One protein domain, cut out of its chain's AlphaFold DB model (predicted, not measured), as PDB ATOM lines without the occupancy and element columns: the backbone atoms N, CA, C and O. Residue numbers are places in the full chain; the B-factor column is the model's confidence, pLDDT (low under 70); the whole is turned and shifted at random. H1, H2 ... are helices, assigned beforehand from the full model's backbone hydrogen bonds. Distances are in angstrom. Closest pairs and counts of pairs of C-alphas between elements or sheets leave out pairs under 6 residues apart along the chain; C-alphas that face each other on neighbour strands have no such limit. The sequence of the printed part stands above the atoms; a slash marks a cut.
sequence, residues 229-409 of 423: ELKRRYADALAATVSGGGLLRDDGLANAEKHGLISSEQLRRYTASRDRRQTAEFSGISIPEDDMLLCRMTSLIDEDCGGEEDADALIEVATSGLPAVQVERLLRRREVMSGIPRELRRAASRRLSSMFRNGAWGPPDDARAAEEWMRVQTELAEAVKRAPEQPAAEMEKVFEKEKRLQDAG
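What this domain is: This is residues 229 to 409 of the 423 residues of an uncharacterized protein of Akkermansia sp (UniProt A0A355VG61). Nine helices make a slab: an up-and-down bundle of six, H4 to H9, each running against the one before it in the chain, has H4 and H6 in the middle of the slab and H9 at one end. Toward the other end H1 packs on H5 and H6, and the helical hairpin of H2 and H3 joins through H3, which packs on H5. The printed part has 181 residues with nine named helices, H1 to H9 in chain order, and no named strand; its class is all helix. It is compact, with a radius of gyration of the C-alphas of 17.4 A and spans of 53 by 40 by 23 A.

How they stand to each other: H8, residues 367 to 386, forms a hairpin with H9, residues 391 to 407; residues 376 to 384 of H8 touch H9, the closest C-alphas being Val 384 and Pro 391, 5.1 A, at a shallow tilt of 33 degrees, only just short of steep. H7, residues 342 to 357, forms another hairpin with H8, closest at C-alphas Phe 356 and Trp 373, 6.5 A. Residues 333 to 337 of H6, residues 324 to 338, touch H8, closest at C-alphas Val 336 and Lys 385, 6.3 A. H4, residues 291 to 304, touches H6 at a shallow tilt of 27 degrees, the same way, closest at C-alphas Ile 301 and Arg 334, 6.1 A. Residues 299 to 304 of H4 touch H7, opposite ways, closest at C-alphas Glu 303 and Arg 346, 4.9 A. H5, residues 310 to 319, forms a hairpin with H4, closest at C-alphas Asp 304 and Asp 310, 6.0 A. H1, residues 229 to 243, touches H5, closest at C-alphas Arg 232 and Ala 311, 5.0 A. Residues 266 to 270 of H3, residues 264 to 283, touch H5, closest at C-alphas Tyr 270 and Thr 319, 5.2 A. Residues 264 to 267 of H3 touch H2, residues 250 to 259, closest at C-alphas Glu 257 and Ser 264, 6.4 A. H2 and H9 are apart. In all nine helices every O i to N i+4 pair is within hydrogen-bond range.

Where its parts are: H3 and H8 each measure 28.6 A from first to last C-alpha, H9 24.4 A, H7 22.1 A and H1 21.1 A. H1 begins at C-alpha 229 (163.481, 143.077, 150.083), and H9 ends at C-alpha 407 (143.310, 112.693, 181.822).

The domain as a whole: The C-alphas farthest apart, Lys 258 and Ala 408, are 55.0 A apart. The printed part has no cut, and no link is long. Mean pLDDT of the printed part is 86.0; residues 286 to 289, 306 and 409 are under 70.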
ATOM      1  N   GLU A 229     162.377 142.551 149.263       91.06
ATOM      2  CA  GLU A 229     163.481 143.077 150.083       91.06
ATOM      3  C   GLU A 229     163.088 144.361 150.829       91.06
ATOM      4  O   GLU A 229     163.317 144.466 152.036       91.06
ATOM      5  N   LEU A 230     162.456 145.323 150.144       90.75
ATOM      6  CA  LEU A 230     161.926 146.539 150.770       90.75
ATOM      7  C   LEU A 230     160.955 146.196 151.908       90.75
ATOM      8  O   LEU A 230     161.050 146.761 153.001       90.75
ATOM      9  N   LYS A 231     160.053 145.243 151.664       92.00
ATOM     10  CA  LYS A 231     159.058 144.781 152.631       92.00
ATOM     11  C   LYS A 231     159.694 144.098 153.837       92.00
ATOM     12  O   LYS A 231     159.292 144.396 154.957       92.00
ATOM     13  N   ARG A 232     160.725 143.267 153.638       91.75
ATOM     14  CA  ARG A 232     161.504 142.659 154.732       91.75
ATOM     15  C   ARG A 232     162.171 143.716 155.611       91.75
ATOM     16  O   ARG A 232     161.958 143.719 156.817       91.75
ATOM     17  N   ARG A 233     162.877 144.683 155.015       91.38
ATOM     18  CA  ARG A 233     163.506 145.786 155.769       91.38
ATOM     19  C   ARG A 233     162.491 146.613 156.550       91.38
ATOM     20  O   ARG A 233     162.761 147.026 157.676       91.38
ATOM     21  N   TYR A 234     161.331 146.868 155.948       92.56
ATOM     22  CA  TYR A 234     160.241 147.565 156.619       92.56
ATOM     23  C   TYR A 234     159.689 146.753 157.798       92.56
ATOM     24  O   TYR A 234     159.542 147.302 158.888       92.56
ATOM     25  N   ALA A 235     159.449 145.453 157.610       92.12
ATOM     26  CA  ALA A 235     158.990 144.545 158.656       92.12
ATOM     27  C   ALA A 235     159.958 144.498 159.849       92.12
ATOM     28  O   ALA A 235     159.522 144.640 160.991       92.12
ATOM     29  N   ASP A 236     161.265 144.394 159.595       90.44
ATOM     30  CA  ASP A 236     162.295 144.392 160.641       90.44
ATOM     31  C   ASP A 236     162.321 145.718 161.418       90.44
ATOM     32  O   ASP A 236     162.360 145.732 162.652       90.44
ATOM     33  N   ALA A 237     162.240 146.852 160.711       91.25
ATOM     34  CA  ALA A 237     162.200 148.174 161.332       91.25
ATOM     35  C   ALA A 237     160.933 148.378 162.186       91.25
ATOM     36  O   ALA A 237     161.003 148.949 163.280       91.25
ATOM     37  N   LEU A 238     159.780 147.900 161.703       91.25
ATOM     38  CA  LEU A 238     158.527 147.907 162.453       91.25
ATOM     39  C   LEU A 238     158.632 147.062 163.721       91.25
ATOM     40  O   LEU A 238     158.333 147.557 164.808       91.25
ATOM     41  N   ALA A 239     159.073 145.812 163.577       88.19
ATOM     42  CA  ALA A 239     159.201 144.863 164.671       88.19
ATOM     43  C   ALA A 239     160.100 145.423 165.779       88.19
ATOM     44  O   ALA A 239     159.663 145.488 166.927       88.19
ATOM     45  N   ALA A 240     161.286 145.931 165.426       89.06
ATOM     46  CA  ALA A 240     162.224 146.532 166.374       89.06
ATOM     47  C   ALA A 240     161.644 147.759 167.097       89.06
ATOM     48  O   ALA A 240     161.863 147.944 168.295       89.06
ATOM     49  N   THR A 241     160.886 148.597 166.382       91.00
ATOM     50  CA  THR A 241     160.258 149.788 166.972       91.00
ATOM     51  C   THR A 241     159.185 149.395 167.983       91.00
ATOM     52  O   THR A 241     159.210 149.865 169.120       91.00
ATOM     53  N   VAL A 242     158.254 148.519 167.590       88.38
ATOM     54  CA  VAL A 242     157.095 148.154 168.416       88.38
ATOM     55  C   VAL A 242     157.505 147.281 169.602       88.38
ATOM     56  O   VAL A 242     157.011 147.501 170.709       88.38
ATOM     57  N   SER A 243     158.437 146.338 169.422       86.69
ATOM     58  CA  SER A 243     158.940 145.514 170.529       86.69
ATOM     59  C   SER A 243     159.727 146.331 171.552       86.69
ATOM     60  O   SER A 243     159.698 146.018 172.736       86.69
ATOM     61  N   GLY A 244     160.391 147.408 171.121       86.88
ATOM     62  CA  GLY A 244     161.048 148.370 172.008       86.88
ATOM     63  C   GLY A 244     160.087 149.306 172.752       86.88
ATOM     64  O   GLY A 244     160.548 150.194 173.466       86.88
ATOM     65  N   GLY A 245     158.769 149.158 172.570       83.25
ATOM     66  CA  GLY A 245     157.754 150.047 173.144       83.25
ATOM     67  C   GLY A 245     157.555 151.357 172.378       83.25
ATOM     68  O   GLY A 245     156.777 152.206 172.806       83.25
ATOM     69  N   GLY A 246     158.232 151.534 171.243       85.12
ATOM     70  CA  GLY A 246     158.080 152.702 170.388       85.12
ATOM     71  C   GLY A 246     156.739 152.709 169.655       85.12
ATOM     72  O   GLY A 246     156.236 151.676 169.211       85.12
ATOM     73  N   LEU A 247     156.169 153.901 169.482       85.31
ATOM     74  CA  LEU A 247     154.977 154.099 168.663       85.31
ATOM     75  C   LEU A 247     155.370 154.429 167.221       85.31
ATOM     76  O   LEU A 247     156.174 155.327 166.965       85.31
ATOM     77  N   LEU A 248     154.760 153.728 166.267       87.44
ATOM     78  CA  LEU A 248     154.875 154.043 164.845       87.44
ATOM     79  C   LEU A 248     154.292 155.431 164.538       87.44
ATOM     80  O   LEU A 248     153.218 155.790 165.020       87.44
ATOM     81  N   ARG A 249     155.013 156.199 163.714       85.94
ATOM     82  CA  ARG A 249     154.628 157.556 163.295       85.94
ATOM     83  C   ARG A 249     153.556 157.515 162.207       85.94
ATOM     84  O   ARG A 249     153.673 156.715 161.280       85.94
ATOM     85  N   ASP A 250     152.598 158.441 162.263       84.19
ATOM     86  CA  ASP A 250     151.503 158.540 161.283       84.19
ATOM     87  C   ASP A 250     152.004 158.740 159.856       84.19
ATOM     88  O   ASP A 250     151.619 157.987 158.967       84.19
ATOM     89  N   ASP A 251     152.950 159.659 159.643       83.50
ATOM     90  CA  ASP A 251     153.534 159.887 158.315       83.50
ATOM     91  C   ASP A 251     154.237 158.633 157.770       83.50
ATOM     92  O   ASP A 251     154.239 158.374 156.567       83.50
ATOM     93  N   GLY A 252     154.834 157.828 158.655       86.12
ATOM     94  CA  GLY A 252     155.481 156.572 158.282       86.12
ATOM     95  C   GLY A 252     154.472 155.505 157.859       86.12
ATOM     96  O   GLY A 252     154.683 154.824 156.858       86.12
ATOM     97  N   LEU A 253     153.364 155.389 158.591       87.75
ATOM     98  CA  LEU A 253     152.285 154.449 158.292       87.75
ATOM     99  C   LEU A 253     151.495 154.847 157.037       87.75
ATOM    100  O   LEU A 253     151.238 153.999 156.189       87.75
ATOM    101  N   ALA A 254     151.181 156.134 156.870       86.62
ATOM    102  CA  ALA A 254     150.519 156.650 155.674       86.62
ATOM    103  C   ALA A 254     151.382 156.441 154.418       86.62
ATOM    104  O   ALA A 254     150.878 156.050 153.365       86.62
ATOM    105  N   ASN A 255     152.702 156.632 154.524       85.88
ATOM    106  CA  ASN A 255     153.618 156.296 153.434       85.88
ATOM    107  C   ASN A 255     153.661 154.785 153.169       85.88
ATOM    108  O   ASN A 255     153.633 154.371 152.011       85.88
ATOM    109  N   ALA A 256     153.686 153.949 154.206       89.62
ATOM    110  CA  ALA A 256     153.663 152.499 154.040       89.62
ATOM    111  C   ALA A 256     152.386 152.011 153.333       89.62
ATOM    112  O   ALA A 256     152.475 151.188 152.423       89.62
ATOM    113  N   GLU A 257     151.222 152.567 153.676       91.75
ATOM    114  CA  GLU A 257     149.958 152.307 152.974       91.75
ATOM    115  C   GLU A 257     150.039 152.791 151.520       91.75
ATOM    116  O   GLU A 257     149.772 152.036 150.581       91.75
ATOM    117  N   LYS A 258     150.503 154.032 151.313       87.62
ATOM    118  CA  LYS A 258     150.690 154.610 149.977       87.62
ATOM    119  C   LYS A 258     151.576 153.743 149.096       87.62
ATOM    120  O   LYS A 258     151.317 153.715 147.897       87.62
ATOM    121  N   HIS A 259     152.566 153.044 149.649       86.38
ATOM    122  CA  HIS A 259     153.460 152.130 148.931       86.38
ATOM    123  C   HIS A 259     153.005 150.660 148.950       86.38
ATOM    124  O   HIS A 259     153.585 149.847 148.241       86.38
ATOM    125  N   GLY A 260     151.901 150.327 149.630       88.25
ATOM    126  CA  GLY A 260     151.293 148.990 149.631       88.25
ATOM    127  C   GLY A 260     151.975 147.998 150.574       88.25
ATOM    128  O   GLY A 260     151.748 146.795 150.462       88.25
ATOM    129  N   LEU A 261     152.821 148.493 151.479       90.88
ATOM    130  CA  LEU A 261     153.495 147.685 152.496       90.88
ATOM    131  C   LEU A 261     152.525 147.261 153.602       90.88
ATOM    132  O   LEU A 261     152.706 146.201 154.191       90.88
ATOM    133  N   ILE A 262     151.500 148.080 153.854       92.50
ATOM    134  CA  ILE A 262     150.380 147.777 154.747       92.50
ATOM    135  C   ILE A 262     149.055 148.065 154.041       92.50
ATOM    136  O   ILE A 262     148.982 148.888 153.128       92.50
ATOM    137  N   SER A 263     147.995 147.410 154.492       92.62
ATOM    138  CA  SER A 263     146.621 147.675 154.079       92.62
ATOM    139  C   SER A 263     146.005 148.843 154.854       92.62
ATOM    140  O   SER A 263     146.380 149.129 155.995       92.62
ATOM    141  N   SER A 264     144.968 149.458 154.280       92.81
ATOM    142  CA  SER A 264     144.159 150.474 154.966       92.81
ATOM    143  C   SER A 264     143.538 149.957 156.263       92.81
ATOM    144  O   SER A 264     143.329 150.714 157.209       92.81
ATOM    145  N   GLU A 265     143.243 148.658 156.334       92.19
ATOM    146  CA  GLU A 265     142.701 148.048 157.544       92.19
ATOM    147  C   GLU A 265     143.751 147.930 158.653       92.19
ATOM    148  O   GLU A 265     143.465 148.285 159.797       92.19
ATOM    149  N   GLN A 266     144.976 147.512 158.318       92.31
ATOM    150  CA  GLN A 266     146.103 147.494 159.259       92.31
ATOM    151  C   GLN A 266     146.400 148.899 159.793       92.31
ATOM    152  O   GLN A 266     146.544 149.074 161.004       92.31
ATOM    153  N   LEU A 267     146.407 149.912 158.916       93.00
ATOM    154  CA  LEU A 267     146.559 151.313 159.311       93.00
ATOM    155  C   LEU A 267     145.483 151.725 160.325       93.00
ATOM    156  O   LEU A 267     145.806 152.170 161.425       93.00
ATOM    157  N   ARG A 268     144.200 151.532 159.987       90.88
ATOM    158  CA  ARG A 268     143.077 151.904 160.864       90.88
ATOM    159  C   ARG A 268     143.146 151.206 162.219       90.88
ATOM    160  O   ARG A 268     142.974 151.856 163.251       90.88
ATOM    161  N   ARG A 269     143.405 149.895 162.227       89.75
ATOM    162  CA  ARG A 269     143.474 149.084 163.448       89.75
ATOM    163  C   ARG A 269     144.607 149.537 164.360       89.75
ATOM    164  O   ARG A 269     144.384 149.720 165.560       89.75
ATOM    165  N   TYR A 270     145.795 149.750 163.796       89.62
ATOM    166  CA  TYR A 270     146.945 150.201 164.565       89.62
ATOM    167  C   TYR A 270     146.705 151.593 165.155       89.62
ATOM    168  O   TYR A 270     146.885 151.771 166.361       89.62
ATOM    169  N   THR A 271     146.233 152.554 164.352       90.00
ATOM    170  CA  THR A 271     145.941 153.919 164.816       90.00
ATOM    171  C   THR A 271     144.908 153.911 165.943       90.00
ATOM    172  O   THR A 271     145.159 154.467 167.008       90.00
ATOM    173  N   ALA A 272     143.808 153.166 165.795       87.69
ATOM    174  CA  ALA A 272     142.797 153.043 166.847       87.69
ATOM    175  C   ALA A 272     143.327 152.370 168.131       87.69
ATOM    176  O   ALA A 272     142.879 152.685 169.234       87.69
ATOM    177  N   SER A 273     144.255 151.412 168.027       84.88
ATOM    178  CA  SER A 273     144.922 150.819 169.198       84.88
ATOM    179  C   SER A 273     145.886 151.805 169.866       84.88
ATOM    180  O   SER A 273     145.903 151.917 171.091       84.88
ATOM    181  N   ARG A 274     146.672 152.539 169.076       86.19
ATOM    182  CA  ARG A 274     147.614 153.546 169.566       86.19
ATOM    183  C   ARG A 274     146.897 154.673 170.303       86.19
ATOM    184  O   ARG A 274     147.308 155.019 171.404       86.19
ATOM    185  N   ASP A 275     145.819 155.205 169.736       85.75
ATOM    186  CA  ASP A 275     145.076 156.316 170.337       85.75
ATOM    187  C   ASP A 275     144.412 155.879 171.658       85.75
ATOM    188  O   ASP A 275     144.423 156.614 172.650       85.75
ATOM    189  N   ARG A 276     143.923 154.627 171.726       81.81
ATOM    190  CA  ARG A 276     143.473 154.004 172.984       81.81
ATOM    191  C   ARG A 276     144.609 153.889 174.002       81.81
ATOM    192  O   ARG A 276     144.390 154.211 175.166       81.81
ATOM    193  N   ARG A 277     145.808 153.479 173.575       77.94
ATOM    194  CA  ARG A 277     147.010 153.387 174.425       77.94
ATOM    195  C   ARG A 277     147.442 154.724 174.993       77.94
ATOM    196  O   ARG A 277     147.598 154.832 176.202       77.94
ATOM    197  N   GLN A 278     147.525 155.749 174.156       80.19
ATOM    198  CA  GLN A 278     147.827 157.103 174.609       80.19
ATOM    199  C   GLN A 278     146.780 157.586 175.620       80.19
ATOM    200  O   GLN A 278     147.130 158.078 176.688       80.19
ATOM    201  N   THR A 279     145.491 157.375 175.342       80.44
ATOM    202  CA  THR A 279     144.407 157.746 176.270       80.44
ATOM    203  C   THR A 279     144.510 157.007 177.612       80.44
ATOM    204  O   THR A 279     144.289 157.598 178.670       80.44
ATOM    205  N   ALA A 280     144.863 155.721 177.585       76.38
ATOM    206  CA  ALA A 280     145.040 154.883 178.767       76.38
ATOM    207  C   ALA A 280     146.256 155.307 179.612       76.38
ATOM    208  O   ALA A 280     146.139 155.440 180.830       76.38
ATOM    209  N   GLU A 281     147.387 155.627 178.973       73.38
ATOM    210  CA  GLU A 281     148.586 156.168 179.632       73.38
ATOM    211  C   GLU A 281     148.298 157.495 180.344       73.38
ATOM    212  O   GLU A 281     148.669 157.666 181.505       73.38
ATOM    213  N   PHE A 282     147.569 158.411 179.696       73.56
ATOM    214  CA  PHE A 282     147.172 159.684 180.311       73.56
ATOM    215  C   PHE A 282     146.177 159.524 181.469       73.56
ATOM    216  O   PHE A 282     146.119 160.386 182.346       73.56
ATOM    217  N   SER A 283     145.389 158.446 181.484       76.94
ATOM    218  CA  SER A 283     144.366 158.184 182.506       76.94
ATOM    219  C   SER A 283     144.810 157.209 183.603       76.94
ATOM    220  O   SER A 283     144.079 157.023 184.575       76.94
ATOM    221  N   GLY A 284     145.999 156.604 183.484       71.50
ATOM    222  CA  GLY A 284     146.511 155.600 184.422       71.50
ATOM    223  C   GLY A 284     145.734 154.278 184.407       71.50
ATOM    224  O   GLY A 284     145.846 153.489 185.347       71.50
ATOM    225  N   ILE A 285     144.925 154.037 183.372       71.25
ATOM    226  CA  ILE A 285     144.107 152.830 183.224       71.25
ATOM    227  C   ILE A 285     144.919 151.789 182.451       71.25
ATOM    228  O   ILE A 285     145.469 152.088 181.396       71.25
ATOM    229  N   SER A 286     144.985 150.553 182.952       63.72
ATOM    230  CA  SER A 286     145.604 149.451 182.206       63.72
ATOM    231  C   SER A 286     144.668 148.978 181.092       63.72
ATOM    232  O   SER A 286     143.462 148.836 181.305       63.72
ATOM    233  N   ILE A 287     145.211 148.749 179.897       61.78
ATOM    234  CA  ILE A 287     144.438 148.225 178.768       61.78
ATOM    235  C   ILE A 287     144.350 146.708 178.922       61.78
ATOM    236  O   ILE A 287     145.400 146.077 179.053       61.78
ATOM    237  N   PRO A 288     143.141 146.121 178.887       61.84
ATOM    238  CA  PRO A 288     142.981 144.674 178.932       61.84
ATOM    239  C   PRO A 288     143.765 143.992 177.810       61.84
ATOM    240  O   PRO A 288     143.747 144.455 176.666       61.84
ATOM    241  N   GLU A 289     144.438 142.894 178.138       68.00
ATOM    242  CA  GLU A 289     145.097 142.048 177.148       68.00
ATOM    243  C   GLU A 289     144.035 141.403 176.237       68.00
ATOM    244  O   GLU A 289     143.016 140.898 176.706       68.00
ATOM    245  N   ASP A 290     144.233 141.479 174.916       77.25
ATOM    246  CA  ASP A 290     143.371 140.803 173.936       77.25
ATOM    247  C   ASP A 290     143.967 139.423 173.641       77.25
ATOM    248  O   ASP A 290     144.669 139.213 172.646       77.25
ATOM    249  N   ASP A 291     143.717 138.488 174.556       75.94
ATOM    250  CA  ASP A 291     144.269 137.130 174.508       75.94
ATOM    251  C   ASP A 291     143.867 136.384 173.231       75.94
ATOM    252  O   ASP A 291     144.648 135.608 172.674       75.94
ATOM    253  N   MET A 292     142.685 136.680 172.687       78.38
ATOM    254  CA  MET A 292     142.221 136.117 171.420       78.38
ATOM    255  C   MET A 292     142.998 136.668 170.221       78.38
ATOM    256  O   MET A 292     143.300 135.925 169.281       78.38
ATOM    257  N   LEU A 293     143.350 137.957 170.224       84.94
ATOM    258  CA  LEU A 293     144.255 138.521 169.225       84.94
ATOM    259  C   LEU A 293     145.658 137.925 169.351       84.94
ATOM    260  O   LEU A 293     146.235 137.548 168.329       84.94
ATOM    261  N   LEU A 294     146.177 137.769 170.569       84.62
ATOM    262  CA  LEU A 294     147.464 137.117 170.809       84.62
ATOM    263  C   LEU A 294     147.473 135.665 170.301       84.62
ATOM    264  O   LEU A 294     148.439 135.248 169.656       84.62
ATOM    265  N   CYS A 295     146.377 134.922 170.493       81.94
ATOM    266  CA  CYS A 295     146.177 133.585 169.925       81.94
ATOM    267  C   CYS A 295     146.280 133.567 168.400       81.94
ATOM    268  O   CYS A 295     147.009 132.749 167.822       81.94
ATOM    269  N   ARG A 296     145.577 134.493 167.736       86.75
ATOM    270  CA  ARG A 296     145.621 134.625 166.274       86.75
ATOM    271  C   ARG A 296     147.026 134.962 165.782       86.75
ATOM    272  O   ARG A 296     147.506 134.322 164.852       86.75
ATOM    273  N   MET A 297     147.698 135.917 166.422       91.12
ATOM    274  CA  MET A 297     149.052 136.334 166.042       91.12
ATOM    275  C   MET A 297     150.096 135.242 166.294       91.12
ATOM    276  O   MET A 297     151.004 135.061 165.491       91.12
ATOM    277  N   THR A 298     149.942 134.450 167.355       88.00
ATOM    278  CA  THR A 298     150.814 133.291 167.608       88.00
ATOM    279  C   THR A 298     150.647 132.227 166.527       88.00
ATOM    280  O   THR A 298     151.636 131.689 166.037       88.00
ATOM    281  N   SER A 299     149.405 131.970 166.105       86.44
ATOM    282  CA  SER A 299     149.129 131.050 164.996       86.44
ATOM    283  C   SER A 299     149.761 131.548 163.696       86.44
ATOM    284  O   SER A 299     150.422 130.776 163.014       86.44
ATOM    285  N   LEU A 300     149.640 132.848 163.400       89.75
ATOM    286  CA  LEU A 300     150.269 133.478 162.237       89.75
ATOM    287  C   LEU A 300     151.797 133.297 162.237       89.75
ATOM    288  O   LEU A 300     152.363 132.857 161.239       89.75
ATOM    289  N   ILE A 301     152.460 133.565 163.368       89.00
ATOM    290  CA  ILE A 301     153.909 133.358 163.508       89.00
ATOM    291  C   ILE A 301     154.282 131.886 163.279       89.00
ATOM    292  O   ILE A 301     155.235 131.579 162.564       89.00
ATOM    293  N   ASP A 302     153.535 130.949 163.853       85.06
ATOM    294  CA  ASP A 302     153.861 129.530 163.718       85.06
ATOM    295  C   ASP A 302     153.623 128.995 162.302       85.06
ATOM    296  O   ASP A 302     154.408 128.168 161.829       85.06
ATOM    297  N   GLU A 303     152.565 129.445 161.625       84.75
ATOM    298  CA  GLU A 303     152.168 128.919 160.317       84.75
ATOM    299  C   GLU A 303     152.916 129.568 159.142       84.75
ATOM    300  O   GLU A 303     153.217 128.863 158.165       84.75
ATOM    301  N   ASP A 304     153.239 130.862 159.242       80.25
ATOM    302  CA  ASP A 304     153.633 131.680 158.084       80.25
ATOM    303  C   ASP A 304     154.996 132.382 158.223       80.25
ATOM    304  O   ASP A 304     155.543 132.850 157.224       80.25
ATOM    305  N   CYS A 305     155.644 132.360 159.397       70.75
ATOM    306  CA  CYS A 305     157.037 132.821 159.503       70.75
ATOM    307  C   CYS A 305     158.050 131.825 158.921       70.75
ATOM    308  O   CYS A 305     157.800 130.619 158.865       70.75
ATOM    309  N   GLY A 306     159.237 132.314 158.551       67.88
ATOM    310  CA  GLY A 306     160.366 131.507 158.053       67.88
ATOM    311  C   GLY A 306     160.351 131.175 156.551       67.88
ATOM    312  O   GLY A 306     161.096 130.296 156.124       67.88
ATOM    313  N   GLY A 307     159.509 131.847 155.760       73.19
ATOM    314  CA  GLY A 307     159.452 131.745 154.295       73.19
ATOM    315  C   GLY A 307     159.208 133.108 153.635       73.19
ATOM    316  O   GLY A 307     159.444 134.142 154.253       73.19
ATOM    317  N   GLU A 308     158.709 133.131 152.396       70.31
ATOM    318  CA  GLU A 308     158.433 134.382 151.658       70.31
ATOM    319  C   GLU A 308     157.381 135.282 152.341       70.31
ATOM    320  O   GLU A 308     157.452 136.505 152.237       70.31
ATOM    321  N   GLU A 309     156.458 134.691 153.105       80.81
ATOM    322  CA  GLU A 309     155.368 135.374 153.828       80.81
ATOM    323  C   GLU A 309     155.795 135.926 155.204       80.81
ATOM    324  O   GLU A 309     155.012 136.566 155.905       80.81
ATOM    325  N   ASP A 310     157.048 135.716 155.609       87.06
ATOM    326  CA  ASP A 310     157.532 136.091 156.939       87.06
ATOM    327  C   ASP A 310     157.471 137.606 157.190       87.06
ATOM    328  O   ASP A 310     157.117 138.047 158.284       87.06
ATOM    329  N   ALA A 311     157.737 138.412 156.158       90.69
ATOM    330  CA  ALA A 311     157.607 139.865 156.240       90.69
ATOM    331  C   ALA A 311     156.150 140.300 156.460       90.69
ATOM    332  O   ALA A 311     155.896 141.213 157.241       90.69
ATOM    333  N   ASP A 312     155.195 139.637 155.802       91.19
ATOM    334  CA  ASP A 312     153.762 139.895 155.974       91.19
ATOM    335  C   ASP A 312     153.293 139.568 157.388       91.19
ATOM    336  O   ASP A 312     152.621 140.383 158.022       91.19
ATOM    337  N   ALA A 313     153.703 138.410 157.907       91.50
ATOM    338  CA  ALA A 313     153.390 137.997 159.268       91.50
ATOM    339  C   ALA A 313     153.937 138.994 160.302       91.50
ATOM    340  O   ALA A 313     153.224 139.396 161.222       91.50
ATOM    341  N   LEU A 314     155.181 139.450 160.130       92.00
ATOM    342  CA  LEU A 314     155.802 140.445 161.009       92.00
ATOM    343  C   LEU A 314     155.101 141.806 160.954       92.00
ATOM    344  O   LEU A 314     154.871 142.419 161.999       92.00
ATOM    345  N   ILE A 315     154.738 142.268 159.757       93.56
ATOM    346  CA  ILE A 315     153.982 143.509 159.572       93.56
ATOM    347  C   ILE A 315     152.618 143.404 160.260       93.56
ATOM    348  O   ILE A 315     152.238 144.316 160.996       93.56
ATOM    349  N   GLU A 316     151.896 142.297 160.083       93.62
ATOM    350  CA  GLU A 316     150.600 142.072 160.733       93.62
ATOM    351  C   GLU A 316     150.737 142.037 162.260       93.62
ATOM    352  O   GLU A 316     149.965 142.694 162.955       93.62
ATOM    353  N   VAL A 317     151.756 141.364 162.807       92.31
ATOM    354  CA  VAL A 317     152.008 141.351 164.258       92.31
ATOM    355  C   VAL A 317     152.321 142.749 164.785       92.31
ATOM    356  O   VAL A 317     151.723 143.174 165.776       92.31
ATOM    357  N   ALA A 318     153.202 143.497 164.118       91.19
ATOM    358  CA  ALA A 318     153.572 144.847 164.536       91.19
ATOM    359  C   ALA A 318     152.399 145.842 164.420       91.19
ATOM    360  O   ALA A 318     152.278 146.759 165.235       91.19
ATOM    361  N   THR A 319     151.510 145.645 163.443       91.56
ATOM    362  CA  THR A 319     150.332 146.498 163.207       91.56
ATOM    363  C   THR A 319     149.046 145.988 163.872       91.56
ATOM    364  O   THR A 319     148.030 146.681 163.866       91.56
ATOM    365  N   SER A 320     149.084 144.826 164.532       89.31
ATOM    366  CA  SER A 320     147.933 144.194 165.200       89.31
ATOM    367  C   SER A 320     147.306 145.064 166.293       89.31
ATOM    368  O   SER A 320     146.105 144.985 166.548       89.31
ATOM    369  N   GLY A 321     148.124 145.907 166.927       84.56
ATOM    370  CA  GLY A 321     147.732 146.710 168.075       84.56
ATOM    371  C   GLY A 321     147.976 146.039 169.430       84.56
ATOM    372  O   GLY A 321     147.514 146.589 170.430       84.56
ATOM    373  N   LEU A 322     148.686 144.904 169.468       86.44
ATOM    374  CA  LEU A 322     149.118 144.254 170.707       86.44
ATOM    375  C   LEU A 322     150.087 145.147 171.522       86.44
ATOM    376  O   LEU A 322     150.836 145.945 170.945       86.44
ATOM    377  N   PRO A 323     150.109 145.015 172.862       84.44
ATOM    378  CA  PRO A 323     151.140 145.589 173.724       84.44
ATOM    379  C   PRO A 323     152.560 145.155 173.334       84.44
ATOM    380  O   PRO A 323     152.784 144.025 172.898       84.44
ATOM    381  N   ALA A 324     153.542 146.027 173.579       85.75
ATOM    382  CA  ALA A 324     154.944 145.800 173.213       85.75
ATOM    383  C   ALA A 324     155.518 144.490 173.780       85.75
ATOM    384  O   ALA A 324     156.187 143.756 173.062       85.75
ATOM    385  N   VAL A 325     155.184 144.150 175.029       85.19
ATOM    386  CA  VAL A 325     155.627 142.908 175.691       85.19
ATOM    387  C   VAL A 325     155.113 141.661 174.965       85.19
ATOM    388  O   VAL A 325     155.830 140.668 174.828       85.19
ATOM    389  N   GLN A 326     153.876 141.704 174.467       87.44
ATOM    390  CA  GLN A 326     153.288 140.596 173.717       87.44
ATOM    391  C   GLN A 326     153.904 140.494 172.314       87.44
ATOM    392  O   GLN A 326     154.214 139.393 171.864       87.44
ATOM    393  N   VAL A 327     154.172 141.629 171.659       89.75
ATOM    394  CA  VAL A 327     154.910 141.662 170.386       89.75
ATOM    395  C   VAL A 327     156.325 141.103 170.559       89.75
ATOM    396  O   VAL A 327     156.723 140.218 169.811       89.75
ATOM    397  N   GLU A 328     157.068 141.531 171.581       90.50
ATOM    398  CA  GLU A 328     158.407 141.012 171.880       90.50
ATOM    399  C   GLU A 328     158.389 139.491 172.106       90.50
ATOM    400  O   GLU A 328     159.233 138.764 171.575       90.50
ATOM    401  N   ARG A 329     157.391 138.984 172.842       88.69
ATOM    402  CA  ARG A 329     157.198 137.542 173.045       88.69
ATOM    403  C   ARG A 329     156.998 136.802 171.718       88.69
ATOM    404  O   ARG A 329     157.618 135.756 171.518       88.69
ATOM    405  N   LEU A 330     156.165 137.331 170.823       90.88
ATOM    406  CA  LEU A 330     155.927 136.753 169.495       90.88
ATOM    407  C   LEU A 330     157.202 136.735 168.639       90.88
ATOM    408  O   LEU A 330     157.479 135.732 167.983       90.88
ATOM    409  N   LEU A 331     158.018 137.790 168.697       90.44
ATOM    410  CA  LEU A 331     159.295 137.850 167.979       90.44
ATOM    411  C   LEU A 331     160.309 136.830 168.515       90.44
ATOM    412  O   LEU A 331     160.902 136.091 167.731       90.44
ATOM    413  N   ARG A 332     160.449 136.701 169.842       89.44
ATOM    414  CA  ARG A 332     161.297 135.659 170.457       89.44
ATOM    415  C   ARG A 332     160.833 134.255 170.075       89.44
ATOM    416  O   ARG A 332     161.649 133.364 169.841       89.44
ATOM    417  N   ARG A 333     159.517 134.041 169.999       88.81
ATOM    418  CA  ARG A 333     158.953 132.775 169.524       88.81
ATOM    419  C   ARG A 333     159.324 132.523 168.064       88.81
ATOM    420  O   ARG A 333     159.779 131.425 167.760       88.81
ATOM    421  N   ARG A 334     159.175 133.520 167.183       89.75
ATOM    422  CA  ARG A 334     159.598 133.426 165.777       89.75
ATOM    423  C   ARG A 334     161.056 132.996 165.671       89.75
ATOM    424  O   ARG A 334     161.342 132.094 164.898       89.75
ATOM    425  N   GLU A 335     161.961 133.599 166.442       88.56
ATOM    426  CA  GLU A 335     163.387 133.233 166.427       88.56
ATOM    427  C   GLU A 335     163.587 131.739 166.702       88.56
ATOM    428  O   GLU A 335     164.236 131.050 165.918       88.56
ATOM    429  N   VAL A 336     162.961 131.218 167.762       87.94
ATOM    430  CA  VAL A 336     163.049 129.797 168.136       87.94
ATOM    431  C   VAL A 336     162.420 128.887 167.079       87.94
ATOM    432  O   VAL A 336     162.965 127.837 166.749       87.94
ATOM    433  N   MET A 337     161.271 129.288 166.542       84.06
ATOM    434  CA  MET A 337     160.478 128.476 165.624       84.06
ATOM    435  C   MET A 337     161.001 128.542 164.178       84.06
ATOM    436  O   MET A 337     160.766 127.619 163.403       84.06
ATOM    437  N   SER A 338     161.757 129.575 163.803       83.31
ATOM    438  CA  SER A 338     162.255 129.779 162.433       83.31
ATOM    439  C   SER A 338     163.097 128.613 161.896       83.31
ATOM    440  O   SER A 338     163.013 128.298 160.712       83.31
ATOM    441  N   GLY A 339     163.843 127.923 162.766       82.25
ATOM    442  CA  GLY A 339     164.654 126.752 162.409       82.25
ATOM    443  C   GLY A 339     163.866 125.449 162.231       82.25
ATOM    444  O   GLY A 339     164.456 124.418 161.918       82.25
ATOM    445  N   ILE A 340     162.548 125.464 162.446       86.88
ATOM    446  CA  ILE A 340     161.702 124.266 162.451       86.88
ATOM    447  C   ILE A 340     160.934 124.140 161.134       86.88
ATOM    448  O   ILE A 340     160.350 125.134 160.678       86.88
ATOM    449  N   PRO A 341     160.846 122.926 160.543       88.81
ATOM    450  CA  PRO A 341     160.072 122.696 159.329       88.81
ATOM    451  C   PRO A 341     158.648 123.252 159.434       88.81
ATOM    452  O   PRO A 341     157.934 122.985 160.404       88.81
ATOM    453  N   ARG A 342     158.226 124.010 158.412       86.75
ATOM    454  CA  ARG A 342     156.932 124.715 158.382       86.75
ATOM    455  C   ARG A 342     155.753 123.787 158.667       86.75
ATOM    456  O   ARG A 342     154.855 124.144 159.422       86.75
ATOM    457  N   GLU A 343     155.766 122.584 158.099       88.38
ATOM    458  CA  GLU A 343     154.706 121.586 158.295       88.38
ATOM    459  C   GLU A 343     154.566 121.164 159.759       88.38
ATOM    460  O   GLU A 343     153.452 121.062 160.268       88.38
ATOM    461  N   LEU A 344     155.691 120.987 160.456       89.62
ATOM    462  CA  LEU A 344     155.703 120.596 161.861       89.62
ATOM    463  C   LEU A 344     155.165 121.720 162.753       89.62
ATOM    464  O   LEU A 344     154.340 121.467 163.631       89.62
ATOM    465  N   ARG A 345     155.567 122.969 162.489       89.00
ATOM    466  CA  ARG A 345     155.032 124.138 163.204       89.00
ATOM    467  C   ARG A 345     153.534 124.301 162.994       89.00
ATOM    468  O   ARG A 345     152.797 124.469 163.962       89.00
ATOM    469  N   ARG A 346     153.077 124.175 161.744       88.12
ATOM    470  CA  ARG A 346     151.652 124.203 161.385       88.12
ATOM    471  C   ARG A 346     150.868 123.109 162.095       88.12
ATOM    472  O   ARG A 346     149.810 123.386 162.652       88.12
ATOM    473  N   ALA A 347     151.379 121.880 162.117       90.44
ATOM    474  CA  ALA A 347     150.727 120.770 162.804       90.44
ATOM    475  C   ALA A 347     150.606 121.023 164.317       90.44
ATOM    476  O   ALA A 347     149.520 120.862 164.878       90.44
ATOM    477  N   ALA A 348     151.687 121.476 164.961       90.12
ATOM    478  CA  ALA A 348     151.691 121.799 166.386       90.12
ATOM    479  C   ALA A 348     150.730 122.955 166.717       90.12
ATOM    480  O   ALA A 348     149.912 122.827 167.629       90.12
ATOM    481  N   SER A 349     150.764 124.039 165.938       88.94
ATOM    482  CA  SER A 349     149.888 125.200 166.126       88.94
ATOM    483  C   SER A 349     148.412 124.838 165.944       88.94
ATOM    484  O   SER A 349     147.585 125.134 166.806       88.94
ATOM    485  N   ARG A 350     148.067 124.077 164.896       89.12
ATOM    486  CA  ARG A 350     146.690 123.604 164.669       89.12
ATOM    487  C   ARG A 350     146.199 122.678 165.770       89.12
ATOM    488  O   ARG A 350     145.045 122.804 166.184       89.12
ATOM    489  N   ARG A 351     147.052 121.771 166.259       91.44
ATOM    490  CA  ARG A 351     146.725 120.894 167.393       91.44
ATOM    491  C   ARG A 351     146.440 121.725 168.638       91.44
ATOM    492  O   ARG A 351     145.392 121.541 169.250       91.44
ATOM    493  N   LEU A 352     147.303 122.686 168.957       89.00
ATOM    494  CA  LEU A 352     147.131 123.529 170.133       89.00
ATOM    495  C   LEU A 352     145.892 124.432 170.042       89.00
ATOM    496  O   LEU A 352     145.095 124.490 170.976       89.00
ATOM    497  N   SER A 353     145.668 125.064 168.891       84.56
ATOM    498  CA  SER A 353     144.471 125.866 168.617       84.56
ATOM    499  C   SER A 353     143.191 125.026 168.617       84.56
ATOM    500  O   SER A 353     142.115 125.526 168.947       84.56
ATOM    501  N   SER A 354     143.266 123.741 168.255       87.75
ATOM    502  CA  SER A 354     142.143 122.812 168.410       87.75
ATOM    503  C   SER A 354     141.880 122.483 169.876       87.75
ATOM    504  O   SER A 354     140.720 122.470 170.273       87.75
ATOM    505  N   MET A 355     142.919 122.231 170.678       88.25
ATOM    506  CA  MET A 355     142.773 121.973 172.116       88.25
ATOM    507  C   MET A 355     142.127 123.170 172.823       88.25
ATOM    508  O   MET A 355     141.162 122.988 173.560       88.25
ATOM    509  N   PHE A 356     142.573 124.389 172.509       84.06
ATOM    510  CA  PHE A 356     141.999 125.616 173.062       84.06
ATOM    511  C   PHE A 356     140.515 125.774 172.704       84.06
ATOM    512  O   PHE A 356     139.669 125.886 173.586       84.06
ATOM    513  N   ARG A 357     140.170 125.696 171.410       81.31
ATOM    514  CA  ARG A 357     138.777 125.852 170.946       81.31
ATOM    515  C   ARG A 357     137.834 124.767 171.463       81.31
ATOM    516  O   ARG A 357     136.663 125.051 171.684       81.31
ATOM    517  N   ASN A 358     138.335 123.549 171.654       84.81
ATOM    518  CA  ASN A 358     137.553 122.435 172.194       84.81
ATOM    519  C   ASN A 358     137.435 122.478 173.726       84.81
ATOM    520  O   ASN A 358     136.873 121.561 174.319       84.81
ATOM    521  N   GLY A 359     137.960 123.524 174.363       83.19
ATOM    522  CA  GLY A 359     137.821 123.758 175.790       83.19
ATOM    523  C   GLY A 359     138.697 122.865 176.661       83.19
ATOM    524  O   GLY A 359     138.336 122.588 177.802       83.19
ATOM    525  N   ALA A 360     139.847 122.414 176.148       84.88
ATOM    526  CA  ALA A 360     140.752 121.528 176.881       84.88
ATOM    527  C   ALA A 360     141.266 122.130 178.207       84.88
ATOM    528  O   ALA A 360     141.646 121.389 179.108       84.88
ATOM    529  N   TRP A 361     141.226 123.462 178.332       85.94
ATOM    530  CA  TRP A 361     141.593 124.217 179.537       85.94
ATOM    531  C   TRP A 361     140.436 125.058 180.103       85.94
ATOM    532  O   TRP A 361     140.664 125.967 180.896       85.94
ATOM    533  N   GLY A 362     139.196 124.767 179.701       82.69
ATOM    534  CA  GLY A 362     138.017 125.586 180.000       82.69
ATOM    535  C   GLY A 362     137.510 126.378 178.788       82.69
ATOM    536  O   GLY A 362     138.067 126.250 177.697       82.69
ATOM    537  N   PRO A 363     136.419 127.153 178.932       82.06
ATOM    538  CA  PRO A 363     135.837 127.922 177.833       82.06
ATOM    539  C   PRO A 363     136.861 128.875 177.189       82.06
ATOM    540  O   PRO A 363     137.625 129.496 177.920       82.06
ATOM    541  N   PRO A 364     136.861 129.063 175.856       70.12
ATOM    542  CA  PRO A 364     137.808 129.963 175.183       70.12
ATOM    543  C   PRO A 364     137.750 131.429 175.638       70.12
ATOM    544  O   PRO A 364     138.726 132.154 175.478       70.12
ATOM    545  N   ASP A 365     136.621 131.856 176.208       73.38
ATOM    546  CA  ASP A 365     136.435 133.205 176.757       73.38
ATOM    547  C   ASP A 365     136.915 133.325 178.224       73.38
ATOM    548  O   ASP A 365     136.807 134.392 178.827       73.38
ATOM    549  N   ASP A 366     137.417 132.237 178.822       80.56
ATOM    550  CA  ASP A 366     138.002 132.218 180.166       80.56
ATOM    551  C   ASP A 366     139.490 132.595 180.108       80.56
ATOM    552  O   ASP A 366     140.289 131.944 179.429       80.56
ATOM    553  N   ALA A 367     139.884 133.609 180.883       75.31
ATOM    554  CA  ALA A 367     141.272 134.048 181.009       75.31
ATOM    555  C   ALA A 367     142.216 132.899 181.413       75.31
ATOM    556  O   ALA A 367     143.344 132.822 180.932       75.31
ATOM    557  N   ARG A 368     141.748 131.945 182.231       79.62
ATOM    558  CA  ARG A 368     142.561 130.779 182.619       79.62
ATOM    559  C   ARG A 368     142.844 129.837 181.458       79.62
ATOM    560  O   ARG A 368     143.928 129.263 181.389       79.62
ATOM    561  N   ALA A 369     141.895 129.681 180.536       82.81
ATOM    562  CA  ALA A 369     142.115 128.864 179.351       82.81
ATOM    563  C   ALA A 369     143.206 129.487 178.467       82.81
ATOM    564  O   ALA A 369     144.029 128.763 177.902       82.81
ATOM    565  N   ALA A 370     143.237 130.823 178.369       79.88
ATOM    566  CA  ALA A 370     144.268 131.555 177.640       79.88
ATOM    567  C   ALA A 370     145.642 131.467 178.327       79.88
ATOM    568  O   ALA A 370     146.650 131.263 177.646       79.88
ATOM    569  N   GLU A 371     145.693 131.546 179.660       83.19
ATOM    570  CA  GLU A 371     146.918 131.354 180.451       83.19
ATOM    571  C   GLU A 371     147.525 129.955 180.248       83.19
ATOM    572  O   GLU A 371     148.726 129.827 179.998       83.19
ATOM    573  N   GLU A 372     146.707 128.900 180.298       87.25
ATOM    574  CA  GLU A 372     147.166 127.523 180.080       87.25
ATOM    575  C   GLU A 372     147.590 127.278 178.629       87.25
ATOM    576  O   GLU A 372     148.639 126.680 178.373       87.25
ATOM    577  N   TRP A 373     146.839 127.810 177.660       87.31
ATOM    578  CA  TRP A 373     147.244 127.789 176.256       87.31
ATOM    579  C   TRP A 373     148.605 128.480 176.058       87.31
ATOM    580  O   TRP A 373     149.490 127.926 175.401       87.31
ATOM    581  N   MET A 374     148.820 129.637 176.693       84.31
ATOM    582  CA  MET A 374     150.100 130.355 176.700       84.31
ATOM    583  C   MET A 374     151.225 129.549 177.354       84.31
ATOM    584  O   MET A 374     152.334 129.517 176.816       84.31
ATOM    585  N   ARG A 375     150.961 128.867 178.477       89.81
ATOM    586  CA  ARG A 375     151.940 127.977 179.122       89.81
ATOM    587  C   ARG A 375     152.405 126.904 178.145       89.81
ATOM    588  O   ARG A 375     153.610 126.739 177.956       89.81
ATOM    589  N   VAL A 376     151.474 126.200 177.500       90.81
ATOM    590  CA  VAL A 376     151.819 125.120 176.565       90.81
ATOM    591  C   VAL A 376     152.535 125.670 175.328       90.81
ATOM    592  O   VAL A 376     153.494 125.054 174.860       90.81
ATOM    593  N   GLN A 377     152.162 126.861 174.842       87.88
ATOM    594  CA  GLN A 377     152.915 127.548 173.787       87.88
ATOM    595  C   GLN A 377     154.382 127.777 174.181       87.88
ATOM    596  O   GLN A 377     155.283 127.507 173.379       87.88
ATOM    597  N   THR A 378     154.635 128.270 175.395       88.31
ATOM    598  CA  THR A 378     155.992 128.487 175.912       88.31
ATOM    599  C   THR A 378     156.744 127.169 176.085       88.31
ATOM    600  O   THR A 378     157.877 127.068 175.617       88.31
ATOM    601  N   GLU A 379     156.112 126.141 176.661       91.62
ATOM    602  CA  GLU A 379     156.724 124.815 176.827       91.62
ATOM    603  C   GLU A 379     157.134 124.198 175.479       91.62
ATOM    604  O   GLU A 379     158.224 123.640 175.371       91.62
ATOM    605  N   LEU A 380     156.309 124.339 174.431       91.38
ATOM    606  CA  LEU A 380     156.645 123.878 173.078       91.38
ATOM    607  C   LEU A 380     157.908 124.564 172.539       91.38
ATOM    608  O   LEU A 380     158.809 123.890 172.039       91.38
ATOM    609  N   ALA A 381     157.994 125.891 172.663       88.69
ATOM    610  CA  ALA A 381     159.158 126.644 172.199       88.69
ATOM    611  C   ALA A 381     160.425 126.276 172.995       88.69
ATOM    612  O   ALA A 381     161.490 126.071 172.413       88.69
ATOM    613  N   GLU A 382     160.325 126.142 174.318       90.88
ATOM    614  CA  GLU A 382     161.455 125.757 175.169       90.88
ATOM    615  C   GLU A 382     161.944 124.330 174.898       90.88
ATOM    616  O   GLU A 382     163.155 124.096 174.833       90.88
ATOM    617  N   ALA A 383     161.025 123.381 174.694       90.81
ATOM    618  CA  ALA A 383     161.362 121.992 174.397       90.81
ATOM    619  C   ALA A 383     162.155 121.881 173.088       90.81
ATOM    620  O   ALA A 383     163.208 121.242 173.036       90.81
ATOM    621  N   VAL A 384     161.700 122.592 172.056       89.88
ATOM    622  CA  VAL A 384     162.371 122.671 170.756       89.88
ATOM    623  C   VAL A 384     163.725 123.372 170.861       89.88
ATOM    624  O   VAL A 384     164.712 122.884 170.315       89.88
ATOM    625  N   LYS A 385     163.810 124.477 171.613       88.75
ATOM    626  CA  LYS A 385     165.073 125.192 171.856       88.75
ATOM    627  C   LYS A 385     166.114 124.309 172.550       88.75
ATOM    628  O   LYS A 385     167.307 124.451 172.288       88.75
ATOM    629  N   ARG A 386     165.683 123.413 173.442       89.31
ATOM    630  CA  ARG A 386     166.567 122.504 174.187       89.31
ATOM    631  C   ARG A 386     167.155 121.396 173.312       89.31
ATOM    632  O   ARG A 386     168.294 120.999 173.546       89.31
ATOM    633  N   ALA A 387     166.396 120.883 172.347       89.69
ATOM    634  CA  ALA A 387     166.845 119.822 171.447       89.69
ATOM    635  C   ALA A 387     166.386 120.088 169.998       89.69
ATOM    636  O   ALA A 387     165.453 119.442 169.509       89.69
ATOM    637  N   PRO A 388     167.070 121.008 169.287       85.56
ATOM    638  CA  PRO A 388     166.693 121.417 167.931       85.56
ATOM    639  C   PRO A 388     166.870 120.306 166.886       85.56
ATOM    640  O   PRO A 388     166.255 120.366 165.829       85.56
ATOM    641  N   GLU A 389     167.662 119.274 167.189       89.25
ATOM    642  CA  GLU A 389     167.907 118.115 166.317       89.25
ATOM    643  C   GLU A 389     166.688 117.176 166.204       89.25
ATOM    644  O   GLU A 389     166.594 116.375 165.275       89.25
ATOM    645  N   GLN A 390     165.757 117.223 167.168       91.75
ATOM    646  CA  GLN A 390     164.587 116.331 167.224       91.75
ATOM    647  C   GLN A 390     163.300 117.080 167.611       91.75
ATOM    648  O   GLN A 390     162.618 116.705 168.572       91.75
ATOM    649  N   PRO A 391     162.908 118.119 166.855       90.44
ATOM    650  CA  PRO A 391     161.834 119.013 167.269       90.44
ATOM    651  C   PRO A 391     160.474 118.312 167.323       90.44
ATOM    652  O   PRO A 391     159.681 118.584 168.217       90.44
ATOM    653  N   ALA A 392     160.220 117.352 166.428       92.00
ATOM    654  CA  ALA A 392     158.968 116.594 166.419       92.00
ATOM    655  C   ALA A 392     158.792 115.750 167.691       92.00
ATOM    656  O   ALA A 392     157.716 115.734 168.283       92.00
ATOM    657  N   ALA A 393     159.860 115.083 168.138       94.12
ATOM    658  CA  ALA A 393     159.821 114.252 169.336       94.12
ATOM    659  C   ALA A 393     159.645 115.098 170.605       94.12
ATOM    660  O   ALA A 393     158.915 114.703 171.510       94.12
ATOM    661  N   GLU A 394     160.292 116.264 170.677       94.31
ATOM    662  CA  GLU A 394     160.138 117.177 171.811       94.31
ATOM    663  C   GLU A 394     158.741 117.807 171.868       94.31
ATOM    664  O   GLU A 394     158.140 117.833 172.942       94.31
ATOM    665  N   MET A 395     158.182 118.238 170.730       93.12
ATOM    666  CA  MET A 395     156.804 118.740 170.677       93.12
ATOM    667  C   MET A 395     155.795 117.664 171.103       93.12
ATOM    668  O   MET A 395     154.892 117.950 171.889       93.12
ATOM    669  N   GLU A 396     155.963 116.415 170.654       95.31
ATOM    670  CA  GLU A 396     155.059 115.328 171.048       95.31
ATOM    671  C   GLU A 396     155.140 115.024 172.549       95.31
ATOM    672  O   GLU A 396     154.114 114.789 173.180       95.31
ATOM    673  N   LYS A 397     156.329 115.105 173.163       95.00
ATOM    674  CA  LYS A 397     156.473 114.959 174.624       95.00
ATOM    675  C   LYS A 397     155.668 116.009 175.386       95.00
ATOM    676  O   LYS A 397     155.085 115.673 176.417       95.00
ATOM    677  N   VAL A 398     155.632 117.252 174.900       94.69
ATOM    678  CA  VAL A 398     154.827 118.323 175.508       94.69
ATOM    679  C   VAL A 398     153.338 118.004 175.376       94.69
ATOM    680  O   VAL A 398     152.623 118.043 176.374       94.69
ATOM    681  N   PHE A 399     152.872 117.601 174.191       94.69
ATOM    682  CA  PHE A 399     151.464 117.243 174.005       94.69
ATOM    683  C   PHE A 399     151.036 116.005 174.807       94.69
ATOM    684  O   PHE A 399     149.935 115.987 175.352       94.69
ATOM    685  N   GLU A 400     151.885 114.985 174.924       93.56
ATOM    686  CA  GLU A 400     151.612 113.797 175.742       93.56
ATOM    687  C   GLU A 400     151.603 114.118 177.239       93.56
ATOM    688  O   GLU A 400     150.763 113.607 177.982       93.56
ATOM    689  N   LYS A 401     152.509 114.991 177.698       92.50
ATOM    690  CA  LYS A 401     152.470 115.523 179.066       92.50
ATOM    691  C   LYS A 401     151.145 116.243 179.315       92.50
ATOM    692  O   LYS A 401     150.510 115.988 180.333       92.50
ATOM    693  N   GLU A 402     150.722 117.087 178.381       92.44
ATOM    694  CA  GLU A 402     149.494 117.867 178.511       92.44
ATOM    695  C   GLU A 402     148.242 116.987 178.524       92.44
ATOM    696  O   GLU A 402     147.384 117.123 179.392       92.44
ATOM    697  N   LYS A 403     148.181 115.995 177.635       88.81
ATOM    698  CA  LYS A 403     147.102 115.007 177.613       88.81
ATOM    699  C   LYS A 403     146.993 114.245 178.938       88.81
ATOM    700  O   LYS A 403     145.897 114.065 179.449       88.81
ATOM    701  N   ARG A 404     148.121 113.854 179.546       86.69
ATOM    702  CA  ARG A 404     148.119 113.195 180.866       86.69
ATOM    703  C   ARG A 404     147.600 114.099 181.980       86.69
ATOM    704  O   ARG A 404     146.962 113.593 182.895       86.69
ATOM    705  N   LEU A 405     147.882 115.403 181.930       84.62
ATOM    706  CA  LEU A 405     147.346 116.366 182.900       84.62
ATOM    707  C   LEU A 405     145.823 116.495 182.767       84.62
ATOM    708  O   LEU A 405     145.124 116.517 183.780       84.62
ATOM    709  N   GLN A 406     145.319 116.481 181.532       79.25
ATOM    710  CA  GLN A 406     143.883 116.470 181.237       79.25
ATOM    711  C   GLN A 406     143.217 115.170 181.717       79.25
ATOM    712  O   GLN A 406     142.211 115.220 182.423       79.25
ATOM    713  N   ASP A 407     143.817 114.014 181.420       77.06
ATOM    714  CA  ASP A 407     143.310 112.693 181.822       77.06
ATOM    715  C   ASP A 407     143.346 112.483 183.350       77.06
ATOM    716  O   ASP A 407     142.510 111.771 183.906       77.06
ATOM    717  N   ALA A 408     144.300 113.106 184.052       70.62
ATOM    718  CA  ALA A 408     144.434 113.037 185.509       70.62
ATOM    719  C   ALA A 408     143.440 113.940 186.268       70.62
ATOM    720  O   ALA A 408     143.521 114.038 187.494       70.62
ATOM    721  N   GLY A 409     142.518 114.609 185.568       60.00
ATOM    722  CA  GLY A 409     141.530 115.494 186.184       60.00
ATOM    723  C   GLY A 409     142.119 116.808 186.699       60.00
ATOM    724  O   GLY A 409     141.455 117.515 187.457       60.00
TER     725      GLY A 409